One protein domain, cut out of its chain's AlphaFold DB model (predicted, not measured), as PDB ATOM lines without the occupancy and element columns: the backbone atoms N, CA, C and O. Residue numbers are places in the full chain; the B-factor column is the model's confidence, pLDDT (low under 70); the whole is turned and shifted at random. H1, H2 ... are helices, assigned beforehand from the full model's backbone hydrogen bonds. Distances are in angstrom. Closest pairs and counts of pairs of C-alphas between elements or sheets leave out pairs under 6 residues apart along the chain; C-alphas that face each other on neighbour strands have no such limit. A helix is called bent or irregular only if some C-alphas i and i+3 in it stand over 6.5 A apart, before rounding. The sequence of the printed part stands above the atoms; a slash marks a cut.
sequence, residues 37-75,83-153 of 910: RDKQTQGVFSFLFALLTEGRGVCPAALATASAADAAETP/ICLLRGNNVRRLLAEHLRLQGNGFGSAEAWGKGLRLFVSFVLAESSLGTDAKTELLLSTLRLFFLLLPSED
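What this domain is: This is residues 37 to 75 and 83 to 153 of the 910 residues of an uncharacterized protein of Cyclospora cayetanensis (UniProt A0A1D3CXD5). Three helices, H1, H4 and H5, lie side by side as a loosely joined bundle, their centres making a triangle, with H4 running against the direction of H1 and H5. H3 crosses the last turns of H5 at one end of this bundle, and H2 packs on the first part of H3, farthest from the mean of the C-alphas. The 110 printed residues include five named helices, H1 to H5 in chain order, and no named strand: the class is all helix. The whole is compact, with a radius of gyration of the C-alphas of 14.0 A and spans of 39 by 34 by 28 A.

How they stand to each other: H1, residues 37 to 53, only just touches H4, residues 109 to 125, with 3 pairs of C-alphas within 8 A, the closest Leu 48 and Phe 119 at 7.2 A; they run opposite ways at a shallow tilt of 10 degrees. H2, residues 60 to 72, touches H3, residues 89 to 104, opposite ways at a shallow tilt of 30 degrees; the closest C-alphas, Ala 66 and Asn 90, are 5.1 A apart. H3 touches residues 143 to 148 of H5, residues 131 to 148, at a steep tilt of 52 degrees, closest at the C-alphas of Ala 96 and Leu 148, 5.8 A. H4 and H5 form a helical hairpin but only just touch, with 3 pairs within 8 A, the closest C-alphas being Val 123 and Lys 134 at 6.6 A. Every O i to N i+4 pair is within hydrogen-bond range in H1, H2, H4 and H5, and 10 of 12 in H3.

Where its parts are: H1 begins at C-alpha 37 (181.150, 197.979, 174.189) and is 24.4 A long; H2 measures 18.2 A. H3 measures 25.0 A and is irregular, C-alphas 101 and 104 being 7.7 A apart. H4 measures 24.1 A, and H5, 25.7 A, ends at C-alpha 148 (210.505, 195.254, 168.926).

The domain as a whole: The C-alphas of Arg 37 and Asp 153, the two farthest apart, are 42.7 A apart. Residues 76 to 82 are not printed, and C-alphas 75 and 83 are 15.6 A apart across this cut, in the link from H2 to H3. Of the links printed whole, none is long. The mean pLDDT of the printed part is 72.0, and 40 residues are under 70, among them 37 to 57 and 103 to 110.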
ATOM      1  N   ARG A  37     179.808 198.267 173.660       51.94
ATOM      2  CA  ARG A  37     181.150 197.979 174.189       51.94
ATOM      3  C   ARG A  37     182.167 197.623 173.097       51.94
ATOM      4  O   ARG A  37     183.337 197.983 173.227       51.94
ATOM      5  N   ASP A  38     181.741 196.961 172.018       57.34
ATOM      6  CA  ASP A  38     182.624 196.629 170.892       57.34
ATOM      7  C   ASP A  38     183.027 197.903 170.141       57.34
ATOM      8  O   ASP A  38     184.210 198.118 169.898       57.34
ATOM      9  N   LYS A  39     182.068 198.804 169.872       64.12
ATOM     10  CA  LYS A  39     182.314 200.081 169.174       64.12
ATOM     11  C   LYS A  39     183.277 200.997 169.935       64.12
ATOM     12  O   LYS A  39     184.187 201.568 169.337       64.12
ATOM     13  N   GLN A  40     183.122 201.105 171.258       60.69
ATOM     14  CA  GLN A  40     184.059 201.860 172.102       60.69
ATOM     15  C   GLN A  40     185.465 201.244 172.069       60.69
ATOM     16  O   GLN A  40     186.447 201.958 171.870       60.69
ATOM     17  N   THR A  41     185.569 199.916 172.190       60.75
ATOM     18  CA  THR A  41     186.864 199.218 172.142       60.75
ATOM     19  C   THR A  41     187.541 199.383 170.778       60.75
ATOM     20  O   THR A  41     188.737 199.660 170.714       60.75
ATOM     21  N   GLN A  42     186.777 199.292 169.688       65.31
ATOM     22  CA  GLN A  42     187.257 199.511 168.326       65.31
ATOM     23  C   GLN A  42     187.820 200.928 168.143       65.31
ATOM     24  O   GLN A  42     188.915 201.069 167.607       65.31
ATOM     25  N   GLY A  43     187.152 201.962 168.670       68.44
ATOM     26  CA  GLY A  43     187.665 203.338 168.662       68.44
ATOM     27  C   GLY A  43     189.006 203.495 169.394       68.44
ATOM     28  O   GLY A  43     189.922 204.131 168.873       68.44
ATOM     29  N   VAL A  44     189.169 202.851 170.558       65.12
ATOM     30  CA  VAL A  44     190.445 202.832 171.304       65.12
ATOM     31  C   VAL A  44     191.551 202.117 170.514       65.12
ATOM     32  O   VAL A  44     192.697 202.566 170.519       65.12
ATOM     33  N   PHE A  45     191.222 201.050 169.780       66.06
ATOM     34  CA  PHE A  45     192.161 200.367 168.881       66.06
ATOM     35  C   PHE A  45     192.524 201.201 167.646       66.06
ATOM     36  O   PHE A  45     193.696 201.244 167.277       66.06
ATOM     37  N   SER A  46     191.569 201.901 167.027       65.19
ATOM     38  CA  SER A  46     191.839 202.833 165.925       65.19
ATOM     39  C   SER A  46     192.742 203.985 166.374       65.19
ATOM     40  O   SER A  46     193.674 204.341 165.655       65.19
ATOM     41  N   PHE A  47     192.529 204.517 167.583       64.06
ATOM     42  CA  PHE A  47     193.402 205.527 168.183       64.06
ATOM     43  C   PHE A  47     194.813 204.983 168.446       64.06
ATOM     44  O   PHE A  47     195.788 205.611 168.041       64.06
ATOM     45  N   LEU A  48     194.940 203.787 169.040       66.69
ATOM     46  CA  LEU A  48     196.234 203.120 169.222       66.69
ATOM     47  C   LEU A  48     196.966 202.926 167.893       66.69
ATOM     48  O   LEU A  48     198.157 203.202 167.800       66.69
ATOM     49  N   PHE A  49     196.268 202.449 166.865       66.81
ATOM     50  CA  PHE A  49     196.853 202.175 165.558       66.81
ATOM     51  C   PHE A  49     197.308 203.461 164.852       66.81
ATOM     52  O   PHE A  49     198.407 203.498 164.297       66.81
ATOM     53  N   ALA A  50     196.521 204.539 164.926       66.25
ATOM     54  CA  ALA A  50     196.910 205.854 164.417       66.25
ATOM     55  C   ALA A  50     198.127 206.430 165.167       66.25
ATOM     56  O   ALA A  50     199.043 206.953 164.532       66.25
ATOM     57  N   LEU A  51     198.174 206.272 166.495       64.12
ATOM     58  CA  LEU A  51     199.280 206.711 167.354       64.12
ATOM     59  C   LEU A  51     200.561 205.895 167.105       64.12
ATOM     60  O   LEU A  51     201.643 206.465 167.017       64.12
ATOM     61  N   LEU A  52     200.447 204.577 166.912       64.75
ATOM     62  CA  LEU A  52     201.565 203.687 166.576       64.75
ATOM     63  C   LEU A  52     202.109 203.878 165.154       64.75
ATOM     64  O   LEU A  52     203.242 203.487 164.894       64.75
ATOM     65  N   THR A  53     201.324 204.439 164.232       66.25
ATOM     66  CA  THR A  53     201.728 204.635 162.826       66.25
ATOM     67  C   THR A  53     202.010 206.096 162.464       66.25
ATOM     68  O   THR A  53     202.327 206.371 161.309       66.25
ATOM     69  N   GLU A  54     201.878 207.036 163.409       66.00
ATOM     70  CA  GLU A  54     201.965 208.496 163.192       66.00
ATOM     71  C   GLU A  54     201.133 208.998 161.989       66.00
ATOM     72  O   GLU A  54     201.511 209.937 161.290       66.00
ATOM     73  N   GLY A  55     200.018 208.327 161.678       59.50
ATOM     74  CA  GLY A  55     199.209 208.605 160.485       59.50
ATOM     75  C   GLY A  55     199.855 208.243 159.135       59.50
ATOM     76  O   GLY A  55     199.223 208.440 158.101       59.50
ATOM     77  N   ARG A  56     201.071 207.678 159.118       62.41
ATOM     78  CA  ARG A  56     201.784 207.241 157.899       62.41
ATOM     79  C   ARG A  56     201.222 205.944 157.309       62.41
ATOM     80  O   ARG A  56     201.395 205.696 156.121       62.41
ATOM     81  N   GLY A  57     200.529 205.159 158.136       61.19
ATOM     82  CA  GLY A  57     199.726 204.003 157.738       61.19
ATOM     83  C   GLY A  57     200.512 202.723 157.431       61.19
ATOM     84  O   GLY A  57     201.505 202.714 156.708       61.19
ATOM     85  N   VAL A  58     199.999 201.595 157.925       72.38
ATOM     86  CA  VAL A  58     200.326 200.278 157.360       72.38
ATOM     87  C   VAL A  58     199.547 200.114 156.052       72.38
ATOM     88  O   VAL A  58     198.388 200.520 155.980       72.38
ATOM     89  N   CYS A  59     200.145 199.490 155.034       79.19
ATOM     90  CA  CYS A  59     199.443 199.144 153.794       79.19
ATOM     91  C   CYS A  59     198.164 198.324 154.100       79.19
ATOM     92  O   CYS A  59     198.292 197.225 154.653       79.19
ATOM     93  N   PRO A  60     196.951 198.797 153.737       73.19
ATOM     94  CA  PRO A  60     195.702 198.120 154.098       73.19
ATOM     95  C   PRO A  60     195.611 196.686 153.576       73.19
ATOM     96  O   PRO A  60     195.159 195.805 154.300       73.19
ATOM     97  N   ALA A  61     196.116 196.426 152.365       78.25
ATOM     98  CA  ALA A  61     196.166 195.079 151.800       78.25
ATOM     99  C   ALA A  61     197.045 194.137 152.641       78.25
ATOM    100  O   ALA A  61     196.636 193.022 152.937       78.25
ATOM    101  N   ALA A  62     198.210 194.605 153.104       79.69
ATOM    102  CA  ALA A  62     199.109 193.805 153.933       79.69
ATOM    103  C   ALA A  62     198.508 193.528 155.328       79.69
ATOM    104  O   ALA A  62     198.581 192.402 155.821       79.69
ATOM    105  N   LEU A  63     197.850 194.527 155.932       78.81
ATOM    106  CA  LEU A  63     197.114 194.365 157.189       78.81
ATOM    107  C   LEU A  63     195.945 193.375 157.045       78.81
ATOM    108  O   LEU A  63     195.768 192.512 157.904       78.81
ATOM    109  N   ALA A  64     195.183 193.459 155.950       76.88
ATOM    110  CA  ALA A  64     194.096 192.535 155.642       76.88
ATOM    111  C   ALA A  64     194.607 191.101 155.420       76.88
ATOM    112  O   ALA A  64     194.051 190.168 155.994       76.88
ATOM    113  N   THR A  65     195.703 190.913 154.673       83.69
ATOM    114  CA  THR A  65     196.341 189.600 154.484       83.69
ATOM    115  C   THR A  65     196.808 189.001 155.811       83.69
ATOM    116  O   THR A  65     196.525 187.836 156.085       83.69
ATOM    117  N   ALA A  66     197.465 189.788 156.668       80.00
ATOM    118  CA  ALA A  66     197.893 189.324 157.986       80.00
ATOM    119  C   ALA A  66     196.702 188.979 158.897       80.00
ATOM    120  O   ALA A  66     196.718 187.940 159.554       80.00
ATOM    121  N   SER A  67     195.640 189.791 158.886       79.88
ATOM    122  CA  SER A  67     194.418 189.517 159.649       79.88
ATOM    123  C   SER A  67     193.657 188.291 159.131       79.88
ATOM    124  O   SER A  67     193.024 187.602 159.927       79.88
ATOM    125  N   ALA A  68     193.710 188.002 157.827       80.31
ATOM    126  CA  ALA A  68     193.126 186.798 157.240       80.31
ATOM    127  C   ALA A  68     193.934 185.539 157.598       80.31
ATOM    128  O   ALA A  68     193.345 184.513 157.933       80.31
ATOM    129  N   ALA A  69     195.270 185.624 157.603       84.25
ATOM    130  CA  ALA A  69     196.138 184.545 158.076       84.25
ATOM    131  C   ALA A  69     195.913 184.250 159.570       84.25
ATOM    132  O   ALA A  69     195.714 183.099 159.950       84.25
ATOM    133  N   ASP A  70     195.846 185.288 160.409       81.62
ATOM    134  CA  ASP A  70     195.552 185.137 161.838       81.62
ATOM    135  C   ASP A  70     194.140 184.580 162.104       81.62
ATOM    136  O   ASP A  70     193.961 183.820 163.050       81.62
ATOM    137  N   ALA A  71     193.153 184.896 161.255       79.19
ATOM    138  CA  ALA A  71     191.816 184.303 161.324       79.19
ATOM    139  C   ALA A  71     191.781 182.829 160.871       79.19
ATOM    140  O   ALA A  71     190.954 182.067 161.366       79.19
ATOM    141  N   ALA A  72     192.677 182.413 159.968       81.00
ATOM    142  CA  ALA A  72     192.827 181.017 159.555       81.00
ATOM    143  C   ALA A  72     193.604 180.167 160.584       81.00
ATOM    144  O   ALA A  72     193.350 178.970 160.700       81.00
ATOM    145  N   GLU A  73     194.521 180.769 161.353       76.69
ATOM    146  CA  GLU A  73     195.264 180.101 162.437       76.69
ATOM    147  C   GLU A  73     194.413 179.818 163.698       76.69
ATOM    148  O   GLU A  73     194.835 179.029 164.546       76.69
ATOM    149  N   THR A  74     193.228 180.428 163.858       63.41
ATOM    150  CA  THR A  74     192.397 180.283 165.073       63.41
ATOM    151  C   THR A  74     191.016 179.663 164.809       63.41
ATOM    152  O   THR A  74     190.227 180.259 164.075       63.41
ATOM    153  N   PRO A  75     190.657 178.526 165.443       51.16
ATOM    154  CA  PRO A  75     189.338 177.913 165.278       51.16
ATOM    155  C   PRO A  75     188.204 178.778 165.863       51.16
ATOM    156  O   PRO A  75     188.373 179.476 166.865       51.16
ATOM    157  N   ILE A  83     188.217 192.361 169.510       52.56
ATOM    158  CA  ILE A  83     189.539 192.761 170.014       52.56
ATOM    159  C   ILE A  83     190.657 191.939 169.325       52.56
ATOM    160  O   ILE A  83     191.605 191.469 169.954       52.56
ATOM    161  N   CYS A  84     190.521 191.680 168.022       54.03
ATOM    162  CA  CYS A  84     191.296 190.658 167.313       54.03
ATOM    163  C   CYS A  84     192.590 191.185 166.673       54.03
ATOM    164  O   CYS A  84     193.571 190.447 166.602       54.03
ATOM    165  N   LEU A  85     192.640 192.461 166.271       56.31
ATOM    166  CA  LEU A  85     193.741 192.999 165.454       56.31
ATOM    167  C   LEU A  85     195.127 192.901 166.116       56.31
ATOM    168  O   LEU A  85     196.102 192.642 165.423       56.31
ATOM    169  N   LEU A  86     195.241 193.040 167.443       60.16
ATOM    170  CA  LEU A  86     196.514 192.802 168.149       60.16
ATOM    171  C   LEU A  86     196.627 191.406 168.780       60.16
ATOM    172  O   LEU A  86     197.689 191.085 169.316       60.16
ATOM    173  N   ARG A  87     195.588 190.561 168.709       67.19
ATOM    174  CA  ARG A  87     195.642 189.155 169.158       67.19
ATOM    175  C   ARG A  87     196.368 188.256 168.159       67.19
ATOM    176  O   ARG A  87     197.051 187.327 168.603       67.19
ATOM    177  N   GLY A  88     196.265 188.564 166.869       79.69
ATOM    178  CA  GLY A  88     196.958 187.877 165.782       79.69
ATOM    179  C   GLY A  88     198.485 187.883 165.914       79.69
ATOM    180  O   GLY A  88     199.078 188.824 166.448       79.69
ATOM    181  N   ASN A  89     199.146 186.810 165.479       80.62
ATOM    182  CA  ASN A  89     200.607 186.728 165.440       80.62
ATOM    183  C   ASN A  89     201.173 187.487 164.243       80.62
ATOM    184  O   ASN A  89     202.187 188.174 164.373       80.62
ATOM    185  N   ASN A  90     200.519 187.371 163.095       83.12
ATOM    186  CA  ASN A  90     200.984 187.906 161.831       83.12
ATOM    187  C   ASN A  90     200.762 189.420 161.763       83.12
ATOM    188  O   ASN A  90     201.692 190.136 161.398       83.12
ATOM    189  N   VAL A  91     199.633 189.943 162.262       83.44
ATOM    190  CA  VAL A  91     199.444 191.397 162.425       83.44
ATOM    191  C   VAL A  91     200.459 191.984 163.418       83.44
ATOM    192  O   VAL A  91     201.049 193.024 163.133       83.44
ATOM    193  N   ARG A  92     200.750 191.311 164.547       84.19
ATOM    194  CA  ARG A  92     201.796 191.766 165.490       84.19
ATOM    195  C   ARG A  92     203.197 191.778 164.865       84.19
ATOM    196  O   ARG A  92     203.935 192.735 165.089       84.19
ATOM    197  N   ARG A  93     203.565 190.747 164.091       84.25
ATOM    198  CA  ARG A  93     204.841 190.691 163.345       84.25
ATOM    199  C   ARG A  93     204.942 191.840 162.346       84.25
ATOM    200  O   ARG A  93     205.920 192.575 162.380       84.25
ATOM    201  N   LEU A  94     203.912 192.020 161.523       84.38
ATOM    202  CA  LEU A  94     203.849 193.039 160.477       84.38
ATOM    203  C   LEU A  94     203.919 194.455 161.068       84.38
ATOM    204  O   LEU A  94     204.654 195.302 160.566       84.38
ATOM    205  N   LEU A  95     203.229 194.704 162.186       80.38
ATOM    206  CA  LEU A  95     203.311 195.976 162.904       80.38
ATOM    207  C   LEU A  95     204.712 196.214 163.496       80.38
ATOM    208  O   LEU A  95     205.236 197.319 163.384       80.38
ATOM    209  N   ALA A  96     205.346 195.189 164.077       82.75
ATOM    210  CA  ALA A  96     206.712 195.287 164.601       82.75
ATOM    211  C   ALA A  96     207.761 195.506 163.493       82.75
ATOM    212  O   ALA A  96     208.699 196.282 163.672       82.75
ATOM    213  N   GLU A  97     207.596 194.862 162.338       83.44
ATOM    214  CA  GLU A  97     208.428 195.065 161.150       83.44
ATOM    215  C   GLU A  97     208.269 196.486 160.596       83.44
ATOM    216  O   GLU A  97     209.264 197.181 160.398       83.44
ATOM    217  N   HIS A  98     207.031 196.966 160.446       81.19
ATOM    218  CA  HIS A  98     206.744 198.334 160.012       81.19
ATOM    219  C   HIS A  98     207.360 199.378 160.963       81.19
ATOM    220  O   HIS A  98     208.020 200.308 160.507       81.19
ATOM    221  N   LEU A  99     207.227 199.190 162.282       77.88
ATOM    222  CA  LEU A  99     207.851 200.045 163.302       77.88
ATOM    223  C   LEU A  99     209.390 200.028 163.232       77.88
ATOM    224  O   LEU A  99     210.015 201.083 163.318       77.88
ATOM    225  N   ARG A 100     210.011 198.858 163.018       78.12
ATOM    226  CA  ARG A 100     211.469 198.730 162.822       78.12
ATOM    227  C   ARG A 100     211.947 199.429 161.543       78.12
ATOM    228  O   ARG A 100     213.001 200.062 161.562       78.12
ATOM    229  N   LEU A 101     211.181 199.350 160.451       79.81
ATOM    230  CA  LEU A 101     211.481 200.015 159.174       79.81
ATOM    231  C   LEU A 101     211.293 201.544 159.237       79.81
ATOM    232  O   LEU A 101     212.051 202.278 158.607       79.81
ATOM    233  N   GLN A 102     210.346 202.038 160.041       71.12
ATOM    234  CA  GLN A 102     210.109 203.470 160.302       71.12
ATOM    235  C   GLN A 102     211.210 204.143 161.155       71.12
ATOM    236  O   GLN A 102     211.140 205.344 161.416       71.12
ATOM    237  N   GLY A 103     212.235 203.402 161.592       58.72
ATOM    238  CA  GLY A 103     213.208 203.830 162.603       58.72
ATOM    239  C   GLY A 103     214.011 205.103 162.324       58.72
ATOM    240  O   GLY A 103     214.472 205.735 163.268       58.72
ATOM    241  N   ASN A 104     214.115 205.529 161.065       49.75
ATOM    242  CA  ASN A 104     214.760 206.794 160.692       49.75
ATOM    243  C   ASN A 104     213.852 208.028 160.883       49.75
ATOM    244  O   ASN A 104     214.288 209.143 160.605       49.75
ATOM    245  N   GLY A 105     212.587 207.846 161.281       51.59
ATOM    246  CA  GLY A 105     211.577 208.906 161.277       51.59
ATOM    247  C   GLY A 105     210.801 209.125 162.577       51.59
ATOM    248  O   GLY A 105     210.025 210.076 162.608       51.59
ATOM    249  N   PHE A 106     210.977 208.292 163.609       51.97
ATOM    250  CA  PHE A 106     210.378 208.515 164.932       51.97
ATOM    251  C   PHE A 106     211.188 209.540 165.737       51.97
ATOM    252  O   PHE A 106     212.415 209.450 165.821       51.97
ATOM    253  N   GLY A 107     210.502 210.483 166.388       55.47
ATOM    254  CA  GLY A 107     211.112 211.514 167.235       55.47
ATOM    255  C   GLY A 107     211.633 210.980 168.574       55.47
ATOM    256  O   GLY A 107     211.081 211.314 169.615       55.47
ATOM    257  N   SER A 108     212.707 210.182 168.547       63.28
ATOM    258  CA  SER A 108     213.213 209.347 169.653       63.28
ATOM    259  C   SER A 108     212.298 208.168 170.016       63.28
ATOM    260  O   SER A 108     211.080 208.302 170.142       63.28
ATOM    261  N   ALA A 109     212.903 207.005 170.286       64.69
ATOM    262  CA  ALA A 109     212.205 205.850 170.866       64.69
ATOM    263  C   ALA A 109     211.549 206.190 172.222       64.69
ATOM    264  O   ALA A 109     210.552 205.584 172.614       64.69
ATOM    265  N   GLU A 110     212.067 207.213 172.908       64.62
ATOM    266  CA  GLU A 110     211.503 207.769 174.134       64.62
ATOM    267  C   GLU A 110     210.104 208.383 173.920       64.62
ATOM    268  O   GLU A 110     209.235 208.219 174.773       64.62
ATOM    269  N   ALA A 111     209.840 209.052 172.787       71.44
ATOM    270  CA  ALA A 111     208.519 209.619 172.500       71.44
ATOM    271  C   ALA A 111     207.488 208.525 172.195       71.44
ATOM    272  O   ALA A 111     206.366 208.585 172.698       71.44
ATOM    273  N   TRP A 112     207.890 207.484 171.460       73.38
ATOM    274  CA  TRP A 112     207.068 206.291 171.242       73.38
ATOM    275  C   TRP A 112     206.756 205.580 172.571       73.38
ATOM    276  O   TRP A 112     205.598 205.279 172.863       73.38
ATOM    277  N   GLY A 113     207.762 205.417 173.441       72.19
ATOM    278  CA  GLY A 113     207.593 204.885 174.796       72.19
ATOM    279  C   GLY A 113     206.657 205.728 175.673       72.19
ATOM    280  O   GLY A 113     205.781 205.179 176.342       72.19
ATOM    281  N   LYS A 114     206.777 207.062 175.632       74.94
ATOM    282  CA  LYS A 114     205.861 208.002 176.306       74.94
ATOM    283  C   LYS A 114     204.433 207.880 175.767       74.94
ATOM    284  O   LYS A 114     203.504 207.781 176.565       74.94
ATOM    285  N   GLY A 115     204.252 207.828 174.447       76.69
ATOM    286  CA  GLY A 115     202.950 207.663 173.797       76.69
ATOM    287  C   GLY A 115     202.259 206.354 174.184       76.69
ATOM    288  O   GLY A 115     201.090 206.360 174.566       76.69
ATOM    289  N   LEU A 116     202.996 205.239 174.189       74.81
ATOM    290  CA  LEU A 116     202.458 203.941 174.597       74.81
ATOM    291  C   LEU A 116     202.172 203.861 176.108       74.81
ATOM    292  O   LEU A 116     201.186 203.247 176.517       74.81
ATOM    293  N   ARG A 117     202.990 204.513 176.946       74.50
ATOM    294  CA  ARG A 117     202.732 204.639 178.390       74.50
ATOM    295  C   ARG A 117     201.470 205.459 178.656       74.50
ATOM    296  O   ARG A 117     200.641 205.026 179.446       74.50
ATOM    297  N   LEU A 118     201.286 206.590 177.969       78.94
ATOM    298  CA  LEU A 118     200.052 207.385 178.032       78.94
ATOM    299  C   LEU A 118     198.837 206.568 177.579       78.94
ATOM    300  O   LEU A 118     197.812 206.579 178.259       78.94
ATOM    301  N   PHE A 119     198.966 205.809 176.488       77.75
ATOM    302  CA  PHE A 119     197.915 204.910 176.020       77.75
ATOM    303  C   PHE A 119     197.545 203.846 177.063       77.75
ATOM    304  O   PHE A 119     196.363 203.630 177.316       77.75
ATOM    305  N   VAL A 120     198.519 203.203 177.713       77.56
ATOM    306  CA  VAL A 120     198.218 202.196 178.741       77.56
ATOM    307  C   VAL A 120     197.688 202.809 180.034       77.56
ATOM    308  O   VAL A 120     196.749 202.255 180.602       77.56
ATOM    309  N   SER A 121     198.162 203.985 180.450       79.31
ATOM    310  CA  SER A 121     197.526 204.751 181.530       79.31
ATOM    311  C   SER A 121     196.062 205.074 181.206       79.31
ATOM    312  O   SER A 121     195.199 204.908 182.068       79.31
ATOM    313  N   PHE A 122     195.756 205.452 179.959       81.25
ATOM    314  CA  PHE A 122     194.387 205.665 179.488       81.25
ATOM    315  C   PHE A 122     193.563 204.366 179.512       81.25
ATOM    316  O   PHE A 122     192.512 204.331 180.141       81.25
ATOM    317  N   VAL A 123     194.057 203.264 178.934       77.25
ATOM    318  CA  VAL A 123     193.391 201.944 178.956       77.25
ATOM    319  C   VAL A 123     193.128 201.453 180.379       77.25
ATOM    320  O   VAL A 123     192.080 200.862 180.639       77.25
ATOM    321  N   LEU A 124     194.046 201.691 181.318       78.19
ATOM    322  CA  LEU A 124     193.889 201.325 182.727       78.19
ATOM    323  C   LEU A 124     192.843 202.204 183.432       78.19
ATOM    324  O   LEU A 124     192.000 201.659 184.148       78.19
ATOM    325  N   ALA A 125     192.827 203.513 183.169       78.44
ATOM    326  CA  ALA A 125     191.850 204.452 183.724       78.44
ATOM    327  C   ALA A 125     190.431 204.287 183.137       78.44
ATOM    328  O   ALA A 125     189.448 204.411 183.865       78.44
ATOM    329  N   GLU A 126     190.317 203.973 181.844       82.62
ATOM    330  CA  GLU A 126     189.063 204.002 181.081       82.62
ATOM    331  C   GLU A 126     188.037 202.981 181.601       82.62
ATOM    332  O   GLU A 126     188.205 201.769 181.457       82.62
ATOM    333  N   SER A 127     186.969 203.455 182.242       78.88
ATOM    334  CA  SER A 127     186.047 202.596 183.001       78.88
ATOM    335  C   SER A 127     185.050 201.796 182.150       78.88
ATOM    336  O   SER A 127     184.496 200.813 182.646       78.88
ATOM    337  N   SER A 128     184.853 202.154 180.874       77.38
ATOM    338  CA  SER A 128     184.001 201.411 179.928       77.38
ATOM    339  C   SER A 128     184.616 200.084 179.458       77.38
ATOM    340  O   SER A 128     183.888 199.129 179.153       77.38
ATOM    341  N   LEU A 129     185.951 199.987 179.443       76.25
ATOM    342  CA  LEU A 129     186.679 198.779 179.063       76.25
ATOM    343  C   LEU A 129     186.576 197.710 180.161       76.25
ATOM    344  O   LEU A 129     187.095 197.868 181.268       76.25
ATOM    345  N   GLY A 130     185.943 196.581 179.828       79.75
ATOM    346  CA  GLY A 130     185.890 195.405 180.701       79.75
ATOM    347  C   GLY A 130     187.285 194.848 181.006       79.75
ATOM    348  O   GLY A 130     188.198 194.962 180.189       79.75
ATOM    349  N   THR A 131     187.459 194.218 182.170       73.38
ATOM    350  CA  THR A 131     188.781 193.757 182.637       73.38
ATOM    351  C   THR A 131     189.450 192.780 181.669       73.38
ATOM    352  O   THR A 131     190.638 192.928 181.413       73.38
ATOM    353  N   ASP A 132     188.688 191.878 181.039       71.31
ATOM    354  CA  ASP A 132     189.173 191.013 179.947       71.31
ATOM    355  C   ASP A 132     189.807 191.804 178.795       71.31
ATOM    356  O   ASP A 132     190.912 191.490 178.358       71.31
ATOM    357  N   ALA A 133     189.127 192.857 178.327       74.75
ATOM    358  CA  ALA A 133     189.603 193.701 177.235       74.75
ATOM    359  C   ALA A 133     190.905 194.422 177.612       74.75
ATOM    360  O   ALA A 133     191.815 194.502 176.789       74.75
ATOM    361  N   LYS A 134     191.022 194.890 178.865       78.19
ATOM    362  CA  LYS A 134     192.261 195.489 179.381       78.19
ATOM    363  C   LYS A 134     193.392 194.461 179.427       78.19
ATOM    364  O   LYS A 134     194.439 194.708 178.842       78.19
ATOM    365  N   THR A 135     193.195 193.303 180.060       75.56
ATOM    366  CA  THR A 135     194.244 192.276 180.195       75.56
ATOM    367  C   THR A 135     194.723 191.762 178.830       75.56
ATOM    368  O   THR A 135     195.927 191.650 178.615       75.56
ATOM    369  N   GLU A 136     193.822 191.524 177.874       74.62
ATOM    370  CA  GLU A 136     194.165 191.119 176.497       74.62
ATOM    371  C   GLU A 136     194.934 192.200 175.723       74.62
ATOM    372  O   GLU A 136     195.913 191.898 175.037       74.62
ATOM    373  N   LEU A 137     194.537 193.467 175.862       78.00
ATOM    374  CA  LEU A 137     195.217 194.609 175.250       78.00
ATOM    375  C   LEU A 137     196.618 194.816 175.846       78.00
ATOM    376  O   LEU A 137     197.577 195.001 175.096       78.00
ATOM    377  N   LEU A 138     196.777 194.685 177.166       78.56
ATOM    378  CA  LEU A 138     198.081 194.721 177.835       78.56
ATOM    379  C   LEU A 138     198.975 193.553 177.392       78.56
ATOM    380  O   LEU A 138     200.106 193.784 176.971       78.56
ATOM    381  N   LEU A 139     198.470 192.313 177.398       78.31
ATOM    382  CA  LEU A 139     199.207 191.132 176.926       78.31
ATOM    383  C   LEU A 139     199.617 191.251 175.451       78.31
ATOM    384  O   LEU A 139     200.725 190.861 175.081       78.31
ATOM    385  N   SER A 140     198.752 191.810 174.606       78.38
ATOM    386  CA  SER A 140     199.040 192.021 173.185       78.38
ATOM    387  C   SER A 140     200.068 193.133 172.959       78.38
ATOM    388  O   SER A 140     200.954 192.982 172.118       78.38
ATOM    389  N   THR A 141     200.015 194.200 173.762       80.00
ATOM    390  CA  THR A 141     201.010 195.287 173.775       80.00
ATOM    391  C   THR A 141     202.379 194.783 174.246       80.00
ATOM    392  O   THR A 141     203.399 195.080 173.628       80.00
ATOM    393  N   LEU A 142     202.412 193.929 175.273       78.88
ATOM    394  CA  LEU A 142     203.625 193.237 175.714       78.88
ATOM    395  C   LEU A 142     204.215 192.353 174.612       78.88
ATOM    396  O   LEU A 142     205.404 192.454 174.319       78.88
ATOM    397  N   ARG A 143     203.398 191.531 173.943       79.81
ATOM    398  CA  ARG A 143     203.854 190.718 172.801       79.81
ATOM    399  C   ARG A 143     204.423 191.574 171.666       79.81
ATOM    400  O   ARG A 143     205.388 191.147 171.042       79.81
ATOM    401  N   LEU A 144     203.874 192.768 171.422       79.44
ATOM    402  CA  LEU A 144     204.430 193.724 170.459       79.44
ATOM    403  C   LEU A 144     205.818 194.225 170.897       79.44
ATOM    404  O   LEU A 144     206.749 194.153 170.102       79.44
ATOM    405  N   PHE A 145     206.006 194.635 172.158       77.62
ATOM    406  CA  PHE A 145     207.337 194.999 172.672       77.62
ATOM    407  C   PHE A 145     208.367 193.866 172.516       77.62
ATOM    408  O   PHE A 145     209.484 194.114 172.068       77.62
ATOM    409  N   PHE A 146     208.006 192.613 172.824       76.75
ATOM    410  CA  PHE A 146     208.917 191.464 172.680       76.75
ATOM    411  C   PHE A 146     209.315 191.151 171.224       76.75
ATOM    412  O   PHE A 146     210.304 190.440 171.003       76.75
ATOM    413  N   LEU A 147     208.583 191.703 170.248       79.38
ATOM    414  CA  LEU A 147     208.908 191.703 168.817       79.38
ATOM    415  C   LEU A 147     209.664 192.967 168.360       79.38
ATOM    416  O   LEU A 147     210.157 192.984 167.237       79.38
ATOM    417  N   LEU A 148     209.776 194.004 169.200       77.06
ATOM    418  CA  LEU A 148     210.505 195.254 168.926       77.06
ATOM    419  C   LEU A 148     211.902 195.303 169.563       77.06
ATOM    420  O   LEU A 148     212.768 196.029 169.077       77.06
ATOM    421  N   LEU A 149     212.144 194.507 170.607       75.88
ATOM    422  CA  LEU A 149     213.492 194.256 171.133       75.88
ATOM    423  C   LEU A 149     214.440 193.734 170.026       75.88
ATOM    424  O   LEU A 149     213.971 193.101 169.072       75.88
ATOM    425  N   PRO A 150     215.762 193.973 170.131       65.69
ATOM    426  CA  PRO A 150     216.745 193.421 169.194       65.69
ATOM    427  C   PRO A 150     216.792 191.881 169.242       65.69
ATOM    428  O   PRO A 150     216.432 191.274 170.254       65.69
ATOM    429  N   SER A 151     217.227 191.251 168.143       61.88
ATOM    430  CA  SER A 151     217.574 189.817 168.102       61.88
ATOM    431  C   SER A 151     219.070 189.640 168.346       61.88
ATOM    432  O   SER A 151     219.854 190.515 167.971       61.88
ATOM    433  N   GLU A 152     219.477 188.501 168.901       51.44
ATOM    434  CA  GLU A 152     220.895 188.170 169.121       51.44
ATOM    435  C   GLU A 152     221.680 188.114 167.794       51.44
ATOM    436  O   GLU A 152     222.837 188.513 167.735       51.44
ATOM    437  N   ASP A 153     221.014 187.736 166.698       52.47
ATOM    438  CA  ASP A 153     221.588 187.614 165.350       52.47
ATOM    439  C   ASP A 153     221.760 188.954 164.604       52.47
ATOM    440  O   ASP A 153     222.209 188.973 163.456       52.47
TER     441      ASP A 153